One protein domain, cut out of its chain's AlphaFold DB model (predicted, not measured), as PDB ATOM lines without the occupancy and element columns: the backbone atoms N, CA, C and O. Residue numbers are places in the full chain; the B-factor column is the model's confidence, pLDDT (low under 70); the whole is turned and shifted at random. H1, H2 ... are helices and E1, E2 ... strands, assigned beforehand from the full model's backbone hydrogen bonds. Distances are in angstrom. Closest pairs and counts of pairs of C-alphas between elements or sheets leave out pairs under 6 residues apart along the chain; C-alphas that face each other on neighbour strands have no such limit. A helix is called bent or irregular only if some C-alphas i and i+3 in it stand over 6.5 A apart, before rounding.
ATOM      1  N   SER A   4     -17.802 -22.329  20.400       61.19
ATOM      2  CA  SER A   4     -17.026 -21.304  21.108       61.19
ATOM      3  C   SER A   4     -17.109 -21.433  22.633       61.19
ATOM      4  O   SER A   4     -16.132 -21.149  23.319       61.19
ATOM      5  N   SER A   5     -18.234 -21.916  23.170       74.06
ATOM      6  CA  SER A   5     -18.446 -22.071  24.617       74.06
ATOM      7  C   SER A   5     -17.634 -23.203  25.256       74.06
ATOM      8  O   SER A   5     -17.551 -23.274  26.479       74.06
ATOM      9  N   VAL A   6     -17.022 -24.078  24.449       74.62
ATOM     10  CA  VAL A   6     -16.380 -25.323  24.913       74.62
ATOM     11  C   VAL A   6     -14.880 -25.383  24.587       74.62
ATOM     12  O   VAL A   6     -14.287 -26.455  24.619       74.62
ATOM     13  N   ASN A   7     -14.258 -24.242  24.258       74.12
ATOM     14  CA  ASN A   7     -12.855 -24.148  23.824       74.12
ATOM     15  C   ASN A   7     -12.495 -25.189  22.745       74.12
ATOM     16  O   ASN A   7     -11.560 -25.981  22.873       74.12
ATOM     17  N   TYR A   8     -13.317 -25.234  21.698       79.56
ATOM     18  CA  TYR A   8     -13.236 -26.261  20.672       79.56
ATOM     19  C   TYR A   8     -11.936 -26.158  19.844       79.56
ATOM     20  O   TYR A   8     -11.689 -25.117  19.226       79.56
ATOM     21  N   PRO A   9     -11.114 -27.224  19.762       82.62
ATOM     22  CA  PRO A   9      -9.797 -27.165  19.134       82.62
ATOM     23  C   PRO A   9      -9.888 -27.282  17.603       82.62
ATOM     24  O   PRO A   9      -9.621 -28.329  17.012       82.62
ATOM     25  N   LEU A  10     -10.233 -26.171  16.945       83.06
ATOM     26  CA  LEU A  10     -10.383 -26.065  15.481       83.06
ATOM     27  C   LEU A  10      -9.133 -26.474  14.682       83.06
ATOM     28  O   LEU A  10      -9.244 -26.811  13.507       83.06
ATOM     29  N   ALA A  11      -7.947 -26.449  15.299       84.06
ATOM     30  CA  ALA A  11      -6.692 -26.837  14.655       84.06
ATOM     31  C   ALA A  11      -6.620 -28.336  14.312       84.06
ATOM     32  O   ALA A  11      -5.922 -28.718  13.376       84.06
ATOM     33  N   ILE A  12      -7.334 -29.176  15.067       87.25
ATOM     34  CA  ILE A  12      -7.328 -30.636  14.898       87.25
ATOM     35  C   ILE A  12      -8.725 -31.201  14.655       87.25
ATOM     36  O   ILE A  12      -8.844 -32.310  14.148       87.25
ATOM     37  N   CYS A  13      -9.785 -30.459  14.974       88.81
ATOM     38  CA  CYS A  13     -11.152 -30.925  14.821       88.81
ATOM     39  C   CYS A  13     -11.900 -30.156  13.722       88.81
ATOM     40  O   CYS A  13     -11.893 -28.926  13.676       88.81
ATOM     41  N   SER A  14     -12.597 -30.885  12.850       87.69
ATOM     42  CA  SER A  14     -13.432 -30.302  11.799       87.69
ATOM     43  C   SER A  14     -14.728 -29.728  12.360       87.69
ATOM     44  O   SER A  14     -15.303 -30.291  13.285       87.69
ATOM     45  N   GLN A  15     -15.320 -28.741  11.688       87.62
ATOM     46  CA  GLN A  15     -16.711 -28.377  11.971       87.62
ATOM     47  C   GLN A  15     -17.661 -29.588  11.812       87.62
ATOM     48  O   GLN A  15     -17.403 -30.451  10.962       87.62
ATOM     49  N   PRO A  16     -18.750 -29.673  12.604       87.75
ATOM     50  CA  PRO A  16     -19.756 -30.718  12.460       87.75
ATOM     51  C   PRO A  16     -20.315 -30.755  11.042       87.75
ATOM     52  O   PRO A  16     -20.822 -29.756  10.537       87.75
ATOM     53  N   LYS A  17     -20.249 -31.924  10.408       88.06
ATOM     54  CA  LYS A  17     -20.835 -32.153   9.084       88.06
ATOM     55  C   LYS A  17     -22.065 -33.034   9.202       88.06
ATOM     56  O   LYS A  17     -22.035 -34.063   9.883       88.06
ATOM     57  N   ALA A  18     -23.134 -32.643   8.517       90.19
ATOM     58  CA  ALA A  18     -24.329 -33.462   8.406       90.19
ATOM     59  C   ALA A  18     -24.005 -34.793   7.705       90.19
ATOM     60  O   ALA A  18     -23.287 -34.843   6.706       90.19
ATOM     61  N   HIS A  19     -24.535 -35.882   8.248       92.62
ATOM     62  CA  HIS A  19     -24.387 -37.242   7.755       92.62
ATOM     63  C   HIS A  19     -25.714 -37.992   7.939       92.62
ATOM     64  O   HIS A  19     -26.558 -37.614   8.748       92.62
ATOM     65  N   LYS A  20     -25.897 -39.115   7.236       90.19
ATOM     66  CA  LYS A  20     -27.124 -39.938   7.314       90.19
ATOM     67  C   LYS A  20     -27.488 -40.410   8.731       90.19
ATOM     68  O   LYS A  20     -28.625 -40.780   8.975       90.19
ATOM     69  N   SER A  21     -26.520 -40.422   9.643       91.44
ATOM     70  CA  SER A  21     -26.646 -40.891  11.027       91.44
ATOM     71  C   SER A  21     -26.638 -39.750  12.058       91.44
ATOM     72  O   SER A  21     -26.413 -40.010  13.234       91.44
ATOM     73  N   GLY A  22     -26.792 -38.491  11.629       92.25
ATOM     74  CA  GLY A  22     -26.666 -37.305  12.483       92.25
ATOM     75  C   GLY A  22     -25.469 -36.438  12.093       92.25
ATOM     76  O   GLY A  22     -25.160 -36.301  10.914       92.25
ATOM     77  N   HIS A  23     -24.779 -35.845  13.065       88.75
ATOM     78  CA  HIS A  23     -23.607 -35.004  12.804       88.75
ATOM     79  C   HIS A  23     -22.314 -35.769  13.076       88.75
ATOM     80  O   HIS A  23     -22.190 -36.447  14.094       88.75
ATOM     81  N   LYS A  24     -21.344 -35.653  12.166       91.00
ATOM     82  CA  LYS A  24     -20.002 -36.219  12.324       91.00
ATOM     83  C   LYS A  24     -18.981 -35.125  12.596       91.00
ATOM     84  O   LYS A  24     -19.001 -34.071  11.962       91.00
ATOM     85  N   LEU A  25     -18.078 -35.430  13.519       89.12
ATOM     86  CA  LEU A  25     -16.897 -34.652  13.855       89.12
ATOM     87  C   LEU A  25     -15.672 -35.472  13.464       89.12
ATOM     88  O   LEU A  25     -15.584 -36.645  13.824       89.12
ATOM     89  N   TYR A  26     -14.753 -34.871  12.716       89.44
ATOM     90  CA  TYR A  26     -13.505 -35.510  12.313       89.44
ATOM     91  C   TYR A  26     -12.363 -34.898  13.112       89.44
ATOM     92  O   TYR A  26     -12.278 -33.676  13.216       89.44
ATOM     93  N   VAL A  27     -11.501 -35.745  13.669       90.94
ATOM     94  CA  VAL A  27     -10.338 -35.328  14.457       90.94
ATOM     95  C   VAL A  27      -9.079 -35.822  13.757       90.94
ATOM     96  O   VAL A  27      -8.967 -37.006  13.443       90.94
ATOM     97  N   LEU A  28      -8.144 -34.916  13.497       89.12
ATOM     98  CA  LEU A  28      -6.824 -35.220  12.965       89.12
ATOM     99  C   LEU A  28      -5.912 -35.618  14.128       89.12
ATOM    100  O   LEU A  28      -5.424 -34.761  14.860       89.12
ATOM    101  N   LEU A  29      -5.716 -36.924  14.307       87.44
ATOM    102  CA  LEU A  29      -4.835 -37.469  15.346       87.44
ATOM    103  C   LEU A  29      -3.376 -37.521  14.890       87.44
ATOM    104  O   LEU A  29      -2.470 -37.273  15.677       87.44
ATOM    105  N   GLU A  30      -3.158 -37.817  13.611       87.44
ATOM    106  CA  GLU A  30      -1.833 -37.987  13.039       87.44
ATOM    107  C   GLU A  30      -1.787 -37.360  11.649       87.44
ATOM    108  O   GLU A  30      -2.702 -37.519  10.836       87.44
ATOM    109  N   PRO A  38       6.557 -33.484  -5.009       94.12
ATOM    110  CA  PRO A  38       6.081 -32.634  -6.094       94.12
ATOM    111  C   PRO A  38       5.013 -33.343  -6.922       94.12
ATOM    112  O   PRO A  38       5.086 -34.556  -7.134       94.12
ATOM    113  N   LEU A  39       4.025 -32.585  -7.404       90.69
ATOM    114  CA  LEU A  39       2.910 -33.150  -8.164       90.69
ATOM    115  C   LEU A  39       3.418 -33.925  -9.381       90.69
ATOM    116  O   LEU A  39       2.914 -35.005  -9.657       90.69
ATOM    117  N   GLU A  40       4.442 -33.410 -10.054       94.69
ATOM    118  CA  GLU A  40       5.044 -33.984 -11.254       94.69
ATOM    119  C   GLU A  40       5.567 -35.413 -11.022       94.69
ATOM    120  O   GLU A  40       5.515 -36.244 -11.927       94.69
ATOM    121  N   GLU A  41       6.024 -35.728  -9.804       92.88
ATOM    122  CA  GLU A  41       6.541 -37.056  -9.446       92.88
ATOM    123  C   GLU A  41       5.417 -38.061  -9.152       92.88
ATOM    124  O   GLU A  41       5.556 -39.256  -9.423       92.88
ATOM    125  N   ILE A  42       4.290 -37.586  -8.615       93.25
ATOM    126  CA  ILE A  42       3.177 -38.433  -8.154       93.25
ATOM    127  C   ILE A  42       1.955 -38.397  -9.075       93.25
ATOM    128  O   ILE A  42       1.031 -39.184  -8.887       93.25
ATOM    129  N   GLU A  43       1.927 -37.533 -10.092       92.81
ATOM    130  CA  GLU A  43       0.762 -37.311 -10.956       92.81
ATOM    131  C   GLU A  43       0.292 -38.611 -11.615       92.81
ATOM    132  O   GLU A  43      -0.902 -38.918 -11.610       92.81
ATOM    133  N   THR A  44       1.226 -39.410 -12.136       91.56
ATOM    134  CA  THR A  44       0.913 -40.703 -12.758       91.56
ATOM    135  C   THR A  44       0.285 -41.667 -11.753       91.56
ATOM    136  O   THR A  44      -0.731 -42.287 -12.060       91.56
ATOM    137  N   GLN A  45       0.828 -41.746 -10.535       89.88
ATOM    138  CA  GLN A  45       0.307 -42.615  -9.474       89.88
ATOM    139  C   GLN A  45      -1.083 -42.163  -9.010       89.88
ATOM    140  O   GLN A  45      -1.981 -42.988  -8.829       89.88
ATOM    141  N   ILE A  46      -1.295 -40.849  -8.882       91.25
ATOM    142  CA  ILE A  46      -2.601 -40.265  -8.561       91.25
ATOM    143  C   ILE A  46      -3.607 -40.613  -9.659       91.25
ATOM    144  O   ILE A  46      -4.682 -41.128  -9.358       91.25
ATOM    145  N   LYS A  47      -3.267 -40.377 -10.932       90.69
ATOM    146  CA  LYS A  47      -4.149 -40.672 -12.071       90.69
ATOM    147  C   LYS A  47      -4.505 -42.152 -12.144       90.69
ATOM    148  O   LYS A  47      -5.677 -42.470 -12.320       90.69
ATOM    149  N   GLN A  48      -3.530 -43.042 -11.964       87.38
ATOM    150  CA  GLN A  48      -3.761 -44.486 -11.924       87.38
ATOM    151  C   GLN A  48      -4.713 -44.862 -10.788       87.38
ATOM    152  O   GLN A  48      -5.714 -45.530 -11.025       87.38
ATOM    153  N   THR A  49      -4.462 -44.369  -9.574       89.56
ATOM    154  CA  THR A  49      -5.308 -44.654  -8.405       89.56
ATOM    155  C   THR A  49      -6.740 -44.151  -8.607       89.56
ATOM    156  O   THR A  49      -7.704 -44.869  -8.342       89.56
ATOM    157  N   LEU A  50      -6.901 -42.932  -9.133       87.19
ATOM    158  CA  LEU A  50      -8.212 -42.365  -9.453       87.19
ATOM    159  C   LEU A  50      -8.932 -43.163 -10.544       87.19
ATOM    160  O   LEU A  50     -10.136 -43.393 -10.433       87.19
ATOM    161  N   PHE A  51      -8.211 -43.600 -11.578       86.94
ATOM    162  CA  PHE A  51      -8.774 -44.413 -12.651       86.94
ATOM    163  C   PHE A  51      -9.243 -45.778 -12.141       86.94
ATOM    164  O   PHE A  51     -10.366 -46.172 -12.444       86.94
ATOM    165  N   MET A  52      -8.442 -46.449 -11.308       84.81
ATOM    166  CA  MET A  52      -8.812 -47.720 -10.678       84.81
ATOM    167  C   MET A  52     -10.092 -47.581  -9.849       84.81
ATOM    168  O   MET A  52     -11.059 -48.304 -10.079       84.81
ATOM    169  N   HIS A  53     -10.160 -46.591  -8.955       84.44
ATOM    170  CA  HIS A  53     -11.360 -46.358  -8.146       84.44
ATOM    171  C   HIS A  53     -12.593 -46.001  -8.979       84.44
ATOM    172  O   HIS A  53     -13.720 -46.399  -8.658       84.44
ATOM    173  N   TYR A  54     -12.399 -45.240 -10.056       84.38
ATOM    174  CA  TYR A  54     -13.469 -44.944 -10.993       84.38
ATOM    175  C   TYR A  54     -13.960 -46.220 -11.688       84.38
ATOM    176  O   TYR A  54     -15.165 -46.472 -11.707       84.38
ATOM    177  N   ALA A  55     -13.047 -47.057 -12.184       80.06
ATOM    178  CA  ALA A  55     -13.367 -48.325 -12.827       80.06
ATOM    179  C   ALA A  55     -14.128 -49.269 -11.879       80.06
ATOM    180  O   ALA A  55     -15.209 -49.733 -12.240       80.06
ATOM    181  N   GLU A  56     -13.661 -49.455 -10.639       84.00
ATOM    182  CA  GLU A  56     -14.351 -50.247  -9.603       84.00
ATOM    183  C   GLU A  56     -15.777 -49.738  -9.337       84.00
ATOM    184  O   GLU A  56     -16.738 -50.507  -9.207       84.00
ATOM    185  N   THR A  57     -15.944 -48.413  -9.277       86.25
ATOM    186  CA  THR A  57     -17.251 -47.787  -9.055       86.25
ATOM    187  C   THR A  57     -18.197 -48.058 -10.221       86.25
ATOM    188  O   THR A  57     -19.354 -48.437 -10.006       86.25
ATOM    189  N   ILE A  58     -17.718 -47.888 -11.455       83.44
ATOM    190  CA  ILE A  58     -18.489 -48.150 -12.673       83.44
ATOM    191  C   ILE A  58     -18.837 -49.639 -12.780       83.44
ATOM    192  O   ILE A  58     -19.986 -49.970 -13.084       83.44
ATOM    193  N   GLU A  59     -17.914 -50.538 -12.436       81.56
ATOM    194  CA  GLU A  59     -18.146 -51.986 -12.400       81.56
ATOM    195  C   GLU A  59     -19.250 -52.351 -11.408       81.56
ATOM    196  O   GLU A  59     -20.208 -53.053 -11.745       81.56
ATOM    197  N   SER A  60     -19.172 -51.814 -10.191       84.62
ATOM    198  CA  SER A  60     -20.179 -52.024  -9.152       84.62
ATOM    199  C   SER A  60     -21.562 -51.532  -9.591       84.62
ATOM    200  O   SER A  60     -22.570 -52.222  -9.399       84.62
ATOM    201  N   GLN A  61     -21.634 -50.364 -10.236       84.56
ATOM    202  CA  GLN A  61     -22.884 -49.832 -10.782       84.56
ATOM    203  C   GLN A  61     -23.431 -50.697 -11.924       84.56
ATOM    204  O   GLN A  61     -24.637 -50.956 -11.971       84.56
ATOM    205  N   TYR A  62     -22.568 -51.165 -12.826       81.19
ATOM    206  CA  TYR A  62     -22.960 -52.022 -13.940       81.19
ATOM    207  C   TYR A  62     -23.480 -53.381 -13.447       81.19
ATOM    208  O   TYR A  62     -24.589 -53.780 -13.806       81.19
ATOM    209  N   LYS A  63     -22.783 -54.025 -12.498       82.19
ATOM    210  CA  LYS A  63     -23.241 -55.256 -11.825       82.19
ATOM    211  C   LYS A  63     -24.606 -55.079 -11.157       82.19
ATOM    212  O   LYS A  63     -25.460 -55.960 -11.259       82.19
ATOM    213  N   LYS A  64     -24.855 -53.938 -10.501       84.69
ATOM    214  CA  LYS A  64     -26.177 -53.625  -9.926       84.69
ATOM    215  C   LYS A  64     -27.262 -53.516 -10.997       84.69
ATOM    216  O   LYS A  64     -28.350 -54.048 -10.794       84.69
ATOM    217  N   LYS A  65     -26.976 -52.871 -12.135       83.50
ATOM    218  CA  LYS A  65     -27.922 -52.772 -13.262       83.50
ATOM    219  C   LYS A  65     -28.247 -54.141 -13.861       83.50
ATOM    220  O   LYS A  65     -29.415 -54.397 -14.134       83.50
ATOM    221  N   LEU A  66     -27.249 -55.010 -14.036       79.06
ATOM    222  CA  LEU A  66     -27.466 -56.375 -14.526       79.06
ATOM    223  C   LEU A  66     -28.329 -57.185 -13.555       79.06
ATOM    224  O   LEU A  66     -29.332 -57.756 -13.971       79.06
ATOM    225  N   ARG A  67     -28.018 -57.148 -12.252       81.25
ATOM    226  CA  ARG A  67     -28.827 -57.819 -11.216       81.25
ATOM    227  C   ARG A  67     -30.274 -57.332 -11.181       81.25
ATOM    228  O   ARG A  67     -31.183 -58.130 -10.998       81.25
ATOM    229  N   ALA A  68     -30.501 -56.036 -11.383       81.38
ATOM    230  CA  ALA A  68     -31.851 -55.479 -11.427       81.38
ATOM    231  C   ALA A  68     -32.673 -55.981 -12.631       81.38
ATOM    232  O   ALA A  68     -33.893 -56.058 -12.527       81.38
ATOM    233  N   ARG A  69     -32.030 -56.314 -13.761       79.88
ATOM    234  CA  ARG A  69     -32.717 -56.805 -14.971       79.88
ATOM    235  C   ARG A  69     -32.862 -58.322 -15.015       79.88
ATOM    236  O   ARG A  69     -33.902 -58.806 -15.437       79.88
ATOM    237  N   TYR A  70     -31.825 -59.049 -14.606       77.50
ATOM    238  CA  TYR A  70     -31.717 -60.501 -14.793       77.50
ATOM    239  C   TYR A  70     -31.796 -61.298 -13.478       77.50
ATOM    240  O   TYR A  70     -31.704 -62.521 -13.489       77.50
ATOM    241  N   GLY A  71     -31.975 -60.636 -12.329       73.19
ATOM    242  CA  GLY A  71     -32.039 -61.297 -11.023       73.19
ATOM    243  C   GLY A  71     -30.667 -61.745 -10.502       73.19
ATOM    244  O   GLY A  71     -29.655 -61.085 -10.734       73.19
ATOM    245  N   PHE A  72     -30.623 -62.848  -9.749       69.88
ATOM    246  CA  PHE A  72     -29.402 -63.371  -9.106       69.88
ATOM    247  C   PHE A  72     -28.711 -64.500  -9.888       69.88
ATOM    248  O   PHE A  72     -27.860 -65.184  -9.322       69.88
ATOM    249  N   ASP A  73     -29.041 -64.702 -11.167       77.62
ATOM    250  CA  ASP A  73     -28.371 -65.720 -11.979       77.62
ATOM    251  C   ASP A  73     -26.911 -65.320 -12.247       77.62
ATOM    252  O   ASP A  73     -26.587 -64.516 -13.127       77.62
ATOM    253  N   SER A  74     -26.011 -65.876 -11.437       68.88
ATOM    254  CA  SER A  74     -24.584 -65.582 -11.476       68.88
ATOM    255  C   SER A  74     -23.927 -66.009 -12.785       68.88
ATOM    256  O   SER A  74     -22.942 -65.393 -13.183       68.88
ATOM    257  N   SER A  75     -24.463 -67.033 -13.459       73.69
ATOM    258  CA  SER A  75     -23.907 -67.553 -14.712       73.69
ATOM    259  C   SER A  75     -24.170 -66.595 -15.877       73.69
ATOM    260  O   SER A  75     -23.259 -66.270 -16.640       73.69
ATOM    261  N   MET A  76     -25.386 -66.047 -15.943       71.75
ATOM    262  CA  MET A  76     -25.786 -65.079 -16.962       71.75
ATOM    263  C   MET A  76     -25.107 -63.721 -16.756       71.75
ATOM    264  O   MET A  76     -24.639 -63.109 -17.713       71.75
ATOM    265  N   ILE A  77     -24.972 -63.273 -15.502       69.44
ATOM    266  CA  ILE A  77     -24.256 -62.029 -15.177       69.44
ATOM    267  C   ILE A  77     -22.763 -62.145 -15.508       69.44
ATOM    268  O   ILE A  77     -22.201 -61.203 -16.060       69.44
ATOM    269  N   ALA A  78     -22.120 -63.278 -15.203       71.69
ATOM    270  CA  ALA A  78     -20.711 -63.497 -15.532       71.69
ATOM    271  C   ALA A  78     -20.471 -63.485 -17.048       71.69
ATOM    272  O   ALA A  78     -19.529 -62.843 -17.506       71.69
ATOM    273  N   LYS A  79     -21.361 -64.117 -17.822       73.31
ATOM    274  CA  LYS A  79     -21.278 -64.138 -19.286       73.31
ATOM    275  C   LYS A  79     -21.428 -62.740 -19.904       73.31
ATOM    276  O   LYS A  79     -20.624 -62.352 -20.746       73.31
ATOM    277  N   LEU A  80     -22.398 -61.950 -19.436       69.56
ATOM    278  CA  LEU A  80     -22.598 -60.571 -19.905       69.56
ATOM    279  C   LEU A  80     -21.429 -59.651 -19.522       69.56
ATOM    280  O   LEU A  80     -21.042 -58.789 -20.303       69.56
ATOM    281  N   LEU A  81     -20.823 -59.860 -18.350       68.75
ATOM    282  CA  LEU A  81     -19.606 -59.145 -17.958       68.75
ATOM    283  C   LEU A  81     -18.404 -59.502 -18.839       68.75
ATOM    284  O   LEU A  81     -17.569 -58.639 -19.059       68.75
ATOM    285  N   SER A  82     -18.295 -60.734 -19.343       68.69
ATOM    286  CA  SER A  82     -17.197 -61.111 -20.244       68.69
ATOM    287  C   SER A  82     -17.409 -60.683 -21.699       68.69
ATOM    288  O   SER A  82     -16.431 -60.435 -22.396       68.69
ATOM    289  N   GLU A  83     -18.659 -60.607 -22.167       67.94
ATOM    290  CA  GLU A  83     -18.985 -60.362 -23.584       67.94
ATOM    291  C   GLU A  83     -19.325 -58.890 -23.889       67.94
ATOM    292  O   GLU A  83     -19.000 -58.403 -24.969       67.94
ATOM    293  N   GLU A  84     -19.945 -58.163 -22.952       61.06
ATOM    294  CA  GLU A  84     -20.434 -56.784 -23.154       61.06
ATOM    295  C   GLU A  84     -19.776 -55.755 -22.227       61.06
ATOM    296  O   GLU A  84     -20.217 -54.601 -22.152       61.06
ATOM    297  N   ALA A  85     -18.733 -56.150 -21.492       58.34
ATOM    298  CA  ALA A  85     -18.003 -55.225 -20.644       58.34
ATOM    299  C   ALA A  85     -17.546 -53.999 -21.459       58.34
ATOM    300  O   ALA A  85     -16.857 -54.155 -22.471       58.34
TER     301      ALA A  85
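This is residues 4 to 30 and 38 to 85 of the 92 residues of an uncharacterized protein of Chlamydia abortus (UniProt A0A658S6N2). A long helix, H1, with the short helix H2 folded back at its last part in a V, makes one piece of this model, and a small two-strand hairpin, E1 and E2, with unnamed stretches trailing from it, makes another. Residues 38 to 58, of which 39 to 58 belong to H1, stick out as a bare arm. The printed part has 75 residues, with E1, E2, H1 and H2 in that order along the chain; the sheet's order is E1 - E2, antiparallel, and the class is mostly helix. The whole is extended, with a radius of gyration of the C-alphas of 21.3 A, and only just flat, spanning 60 by 39 by 15 A.

Start at the sheet, where E1, residues 17 to 19, and E2, residues 22 to 24, are antiparallel neighbours and form a hairpin. Their directions stand at 132 degrees, and the C-alphas of Ala 18 and His 23, which face each other, are 4.7 A apart. Look there for N 19 and O 22, 2.8 A apart, and N 17 and O 24, 2.9 A apart, both within hydrogen-bond range. Go on to H1, residues 39 to 70, which is apart from E1. H2, residues 74 to 83, is apart from both strands. H1 touches H2 with residues 63 to 70 alone; their closest C-alphas are those of Leu 66 and Ile 77, 6.5 A apart. The two helices run opposite ways at a steep tilt of 50 degrees. Every O i to N i+4 pair is within hydrogen-bond range in H2, and 26 of 28 are in H1.

Find C-alpha 17 at (-20.835, -32.153, 9.084), where E1 begins; E1 and E2 have 3 residues each. Next find C-alpha 39 at (2.910, -33.150, -8.164); from there H1 runs 44.6 A to C-alpha 70. H1 has a kink of 26 degrees near residue 46, and it is irregular, with C-alphas 41 and 44 standing 7.5 A apart. H2 runs 14.3 A and ends at C-alpha 83, (-18.985, -60.362, -23.584).

Look to Ser 5 and Glu 83 for the two C-alphas farthest apart, at 61.6 A. Residues 31 to 37 are not printed, and C-alphas 30 and 38 are 21.4 A apart across this cut, which falls in the link from E2 to H1. The links E1 to E2 and H1 to H2 are tight. Before E1, residues 4 to 16 hold no named element. In the B-factor column the mean pLDDT of the printed part is 82.6; residues 4, 72, 74, 77 and 80 to 85 are under 70.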